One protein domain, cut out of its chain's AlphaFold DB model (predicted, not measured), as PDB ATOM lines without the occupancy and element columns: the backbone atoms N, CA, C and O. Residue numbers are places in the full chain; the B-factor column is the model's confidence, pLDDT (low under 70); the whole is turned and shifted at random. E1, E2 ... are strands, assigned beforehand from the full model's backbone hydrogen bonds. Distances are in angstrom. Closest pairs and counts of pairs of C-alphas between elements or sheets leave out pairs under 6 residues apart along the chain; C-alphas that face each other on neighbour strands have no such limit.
ATOM      1  N   ILE A  10     115.165 138.623 143.166       85.69
ATOM      2  CA  ILE A  10     115.399 137.286 142.620       85.69
ATOM      3  C   ILE A  10     114.537 136.270 143.377       85.69
ATOM      4  O   ILE A  10     113.979 136.574 144.433       85.69
ATOM      5  N   VAL A  11     114.448 135.042 142.857       89.50
ATOM      6  CA  VAL A  11     113.913 133.918 143.638       89.50
ATOM      7  C   VAL A  11     114.768 133.750 144.895       89.50
ATOM      8  O   VAL A  11     115.996 133.803 144.817       89.50
ATOM      9  N   THR A  12     114.114 133.571 146.044       89.38
ATOM     10  CA  THR A  12     114.790 133.371 147.329       89.38
ATOM     11  C   THR A  12     115.800 132.235 147.238       89.38
ATOM     12  O   THR A  12     115.475 131.138 146.791       89.38
ATOM     13  N   ASP A  13     117.011 132.502 147.710       91.19
ATOM     14  CA  ASP A  13     118.124 131.561 147.661       91.19
ATOM     15  C   ASP A  13     119.021 131.730 148.900       91.19
ATOM     16  O   ASP A  13     118.885 132.698 149.660       91.19
ATOM     17  N   ALA A  14     119.928 130.781 149.118       92.25
ATOM     18  CA  ALA A  14     120.853 130.765 150.239       92.25
ATOM     19  C   ALA A  14     121.777 131.994 150.239       92.25
ATOM     20  O   ALA A  14     122.202 132.502 149.193       92.25
ATOM     21  N   ILE A  15     122.111 132.460 151.438       93.56
ATOM     22  CA  ILE A  15     123.036 133.571 151.657       93.56
ATOM     23  C   ILE A  15     124.264 133.034 152.390       93.56
ATOM     24  O   ILE A  15     124.207 132.814 153.601       93.56
ATOM     25  N   PRO A  16     125.389 132.819 151.688       93.38
ATOM     26  CA  PRO A  16     126.647 132.541 152.360       93.38
ATOM     27  C   PRO A  16     127.177 133.808 153.047       93.38
ATOM     28  O   PRO A  16     126.925 134.934 152.602       93.38
ATOM     29  N   ALA A  17     127.972 133.625 154.101       96.06
ATOM     30  CA  ALA A  17     128.756 134.718 154.667       96.06
ATOM     31  C   ALA A  17     129.668 135.323 153.585       96.06
ATOM     32  O   ALA A  17     130.250 134.605 152.774       96.06
ATOM     33  N   GLY A  18     129.767 136.648 153.564       96.62
ATOM     34  CA  GLY A  18     130.457 137.416 152.534       96.62
ATOM     35  C   GLY A  18     129.589 137.802 151.342       96.62
ATOM     36  O   GLY A  18     130.047 138.578 150.510       96.62
ATOM     37  N   SER A  19     128.349 137.312 151.235       96.69
ATOM     38  CA  SER A  19     127.469 137.678 150.124       96.69
ATOM     39  C   SER A  19     127.251 139.193 150.048       96.69
ATOM     40  O   SER A  19     126.887 139.822 151.041       96.69
ATOM     41  N   VAL A  20     127.455 139.767 148.859       96.38
ATOM     42  CA  VAL A  20     127.250 141.191 148.572       96.38
ATOM     43  C   VAL A  20     125.911 141.366 147.863       96.38
ATOM     44  O   VAL A  20     125.795 141.132 146.657       96.38
ATOM     45  N   GLN A  21     124.890 141.757 148.621       94.25
ATOM     46  CA  GLN A  21     123.536 141.977 148.118       94.25
ATOM     47  C   GLN A  21     123.327 143.411 147.661       94.25
ATOM     48  O   GLN A  21     123.819 144.342 148.293       94.25
ATOM     49  N   VAL A  22     122.537 143.595 146.606       93.44
ATOM     50  CA  VAL A  22     122.158 144.917 146.102       93.44
ATOM     51  C   VAL A  22     120.632 145.042 146.071       93.44
ATOM     52  O   VAL A  22     119.986 144.530 145.155       93.44
ATOM     53  N   PRO A  23     120.031 145.735 147.054       90.19
ATOM     54  CA  PRO A  23     118.614 146.085 147.031       90.19
ATOM     55  C   PRO A  23     118.282 147.122 145.944       90.19
ATOM     56  O   PRO A  23     119.160 147.687 145.292       90.19
ATOM     57  N   ALA A  24     116.995 147.450 145.799       87.62
ATOM     58  CA  ALA A  24     116.505 148.409 144.799       87.62
ATOM     59  C   ALA A  24     117.090 149.832 144.926       87.62
ATOM     60  O   ALA A  24     117.069 150.590 143.965       87.62
ATOM     61  N   ASN A  25     117.632 150.195 146.091       89.06
ATOM     62  CA  ASN A  25     118.296 151.484 146.305       89.06
ATOM     63  C   ASN A  25     119.750 151.531 145.789       89.06
ATOM     64  O   ASN A  25     120.419 152.549 145.969       89.06
ATOM     65  N   GLY A  26     120.261 150.432 145.224       89.00
ATOM     66  CA  GLY A  26     121.596 150.348 144.633       89.00
ATOM     67  C   GLY A  26     122.754 150.333 145.624       89.00
ATOM     68  O   GLY A  26     123.905 150.360 145.196       89.00
ATOM     69  N   LYS A  27     122.489 150.288 146.935       91.38
ATOM     70  CA  LYS A  27     123.529 150.312 147.971       91.38
ATOM     71  C   LYS A  27     123.915 148.884 148.370       91.38
ATOM     72  O   LYS A  27     123.066 148.186 148.922       91.38
ATOM     73  N   PRO A  28     125.163 148.443 148.129       94.06
ATOM     74  CA  PRO A  28     125.587 147.095 148.485       94.06
ATOM     75  C   PRO A  28     125.558 146.846 149.997       94.06
ATOM     76  O   PRO A  28     125.924 147.721 150.783       94.06
ATOM     77  N   ILE A  29     125.175 145.634 150.391       94.88
ATOM     78  CA  ILE A  29     125.176 145.147 151.772       94.88
ATOM     79  C   ILE A  29     125.990 143.854 151.812       94.88
ATOM     80  O   ILE A  29     125.654 142.898 151.118       94.88
ATOM     81  N   ILE A  30     127.049 143.818 152.626       96.25
ATOM     82  CA  ILE A  30     127.837 142.601 152.857       96.25
ATOM     83  C   ILE A  30     127.218 141.836 154.028       96.25
ATOM     84  O   ILE A  30     127.100 142.371 155.131       96.25
ATOM     85  N   MET A  31     126.843 140.584 153.800       96.31
ATOM     86  CA  MET A  31     126.245 139.719 154.815       96.31
ATOM     87  C   MET A  31     127.335 139.013 155.626       96.31
ATOM     88  O   MET A  31     128.156 138.293 155.067       96.31
ATOM     89  N   LEU A  32     127.356 139.213 156.945       94.94
ATOM     90  CA  LEU A  32     128.288 138.541 157.863       94.94
ATOM     91  C   LEU A  32     127.618 137.343 158.555       94.94
ATOM     92  O   LEU A  32     126.525 136.931 158.175       94.94
ATOM     93  N   ARG A  33     128.287 136.736 159.542       89.94
ATOM     94  CA  ARG A  33     127.875 135.443 160.119       89.94
ATOM     95  C   ARG A  33     126.507 135.420 160.803       89.94
ATOM     96  O   ARG A  33     125.909 134.351 160.841       89.94
ATOM     97  N   ASP A  34     126.014 136.564 161.263       92.12
ATOM     98  CA  ASP A  34     124.724 136.657 161.961       92.12
ATOM     99  C   ASP A  34     123.589 137.118 161.029       92.12
ATOM    100  O   ASP A  34     122.499 137.476 161.476       92.12
ATOM    101  N   ALA A  35     123.842 137.154 159.717       91.12
ATOM    102  CA  ALA A  35     122.831 137.500 158.733       91.12
ATOM    103  C   ALA A  35     121.774 136.392 158.574       91.12
ATOM    104  O   ALA A  35     121.973 135.229 158.923       91.12
ATOM    105  N   GLN A  36     120.642 136.768 157.982       89.81
ATOM    106  CA  GLN A  36     119.610 135.836 157.525       89.81
ATOM    107  C   GLN A  36     120.184 134.755 156.587       89.81
ATOM    108  O   GLN A  36     121.055 135.030 155.761       89.81
ATOM    109  N   THR A  37     119.666 133.530 156.686       91.38
ATOM    110  CA  THR A  37     120.156 132.368 155.919       91.38
ATOM    111  C   THR A  37     119.663 132.339 154.471       91.38
ATOM    112  O   THR A  37     120.293 131.709 153.619       91.38
ATOM    113  N   THR A  38     118.559 133.027 154.173       92.75
ATOM    114  CA  THR A  38     117.955 133.121 152.838       92.75
ATOM    115  C   THR A  38     117.498 134.545 152.536       92.75
ATOM    116  O   THR A  38     117.250 135.342 153.441       92.75
ATOM    117  N   GLY A  39     117.406 134.894 151.253       88.81
ATOM    118  CA  GLY A  39     116.872 136.189 150.837       88.81
ATOM    119  C   GLY A  39     116.711 136.323 149.330       88.81
ATOM    120  O   GLY A  39     117.232 135.519 148.559       88.81
ATOM    121  N   GLY A  40     115.955 137.345 148.934       90.75
ATOM    122  CA  GLY A  40     115.536 137.574 147.549       90.75
ATOM    123  C   GLY A  40     116.209 138.760 146.864       90.75
ATOM    124  O   GLY A  40     115.714 139.203 145.836       90.75
ATOM    125  N   TYR A  41     117.293 139.323 147.408       91.25
ATOM    126  CA  TYR A  41     118.043 140.378 146.716       91.25
ATOM    127  C   TYR A  41     119.130 139.789 145.823       91.25
ATOM    128  O   TYR A  41     119.768 138.795 146.179       91.25
ATOM    129  N   ALA A  42     119.369 140.435 144.681       90.31
ATOM    130  CA  ALA A  42     120.460 140.075 143.788       90.31
ATOM    131  C   ALA A  42     121.810 140.115 144.525       90.31
ATOM    132  O   ALA A  42     122.113 141.064 145.252       90.31
ATOM    133  N   LYS A  43     122.617 139.074 144.315       91.75
ATOM    134  CA  LYS A  43     123.956 138.909 144.889       91.75
ATOM    135  C   LYS A  43     124.962 139.104 143.761       91.75
ATOM    136  O   LYS A  43     124.939 138.335 142.806       91.75
ATOM    137  N   ILE A  44     125.800 140.133 143.846       93.94
ATOM    138  CA  ILE A  44     126.736 140.484 142.760       93.94
ATOM    139  C   ILE A  44     128.134 139.891 142.958       93.94
ATOM    140  O   ILE A  44     128.895 139.795 142.006       93.94
ATOM    141  N   ALA A  45     128.470 139.518 144.194       95.81
ATOM    142  CA  ALA A  45     129.761 138.958 144.571       95.81
ATOM    143  C   ALA A  45     129.662 138.235 145.923       95.81
ATOM    144  O   ALA A  45     128.663 138.352 146.646       95.81
ATOM    145  N   VAL A  46     130.728 137.526 146.284       96.62
ATOM    146  CA  VAL A  46     130.946 136.970 147.621       96.62
ATOM    147  C   VAL A  46     132.356 137.355 148.060       96.62
ATOM    148  O   VAL A  46     133.321 137.049 147.367       96.62
ATOM    149  N   VAL A  47     132.477 138.042 149.196       97.62
ATOM    150  CA  VAL A  47     133.770 138.327 149.828       97.62
ATOM    151  C   VAL A  47     134.411 137.010 150.247       97.62
ATOM    152  O   VAL A  47     133.760 136.166 150.867       97.62
ATOM    153  N   SER A  48     135.690 136.845 149.923       97.50
ATOM    154  CA  SER A  48     136.449 135.649 150.262       97.50
ATOM    155  C   SER A  48     136.470 135.416 151.785       97.50
ATOM    156  O   SER A  48     136.523 136.353 152.587       97.50
ATOM    157  N   THR A  49     136.474 134.153 152.215       96.88
ATOM    158  CA  THR A  49     136.517 133.811 153.648       96.88
ATOM    159  C   THR A  49     137.753 134.384 154.351       96.88
ATOM    160  O   THR A  49     137.672 134.776 155.517       96.88
TER     161      THR A  49
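AT A GLANCE: This is residues 10 to 49 of the 117 residues of the protein "Urea amidolyase" of Thermococcus sp (UniProt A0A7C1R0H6). The chain winds into a small ring: E1, the link after it, E2 and the sharply bent strand E3 go round it, with E3 joining the other two strands into one sheet. The long link of residues 23 to 37 loops out past the end of E2 and comes back along it, with residues 29 to 30 paired to residues 20 to 21 of E2, before it leads into E3. The printed part has 40 residues, with three named strands in the order E1, E2, E3 and no named helix; the sheet's order is E1, E3, E2, all antiparallel. The class is all strand, though under half of the residues, 18 of the 40, are in named elements. The whole is compact and rounded, with a radius of gyration of the C-alphas of 9.3 A and spans of 25 by 18 by 15 A.

IN THESE COORDINATES: E1 holds residues 10 to 14 and measures 11.4 A from first to last C-alpha; its first C-alpha, that of Ile 10, is at (115.399, 137.286, 142.620). E2 holds residues 19 to 22 and measures 9.8 A, beginning with the C-alpha of Ser 19 at (127.469, 137.678, 150.124). E3 holds residues 38 to 46, is the longest strand with 9 residues and measures 14.5 A. Its last C-alpha, that of Val 46, is at (130.946, 136.970, 147.621).

HOW THE PARTS SIT: E1 is an edge strand and E3 is its antiparallel neighbour. The C-alphas of Thr 12 and Gly 40 face each other at 4.3 A, and N 10 and O 40, at 2.8 A, are within hydrogen-bond range, as are N 39 and O 13, at 3.1 A. E1 and E2 follow each other in the chain but are apart. E2 is the other edge strand and is antiparallel to E3, with which it forms a hairpin. The C-alphas of Ser 19 and Val 46 face each other at 4.3 A; N 20 and O 45, at 2.9 A, and N 44 and O 20, at 3.0 A, are within hydrogen-bond range. E3, the inner strand, bends by 103 degrees at residue 41. Its pairing is staggered: residues 38 to 39 pair with E1 and residues 42 to 46 with E2.

THE WHOLE: The two C-alphas farthest apart, those of Asn 25 and Thr 49, are 26.4 A apart, and the first and last printed C-alphas are 24.1 A apart. The printed part has no cut. The link from E1 to E2 is tight, with 4 residues, and the link from E2 to E3 is long, with 15. The mean pLDDT of the printed part is 92.8, and no printed residue is under 70.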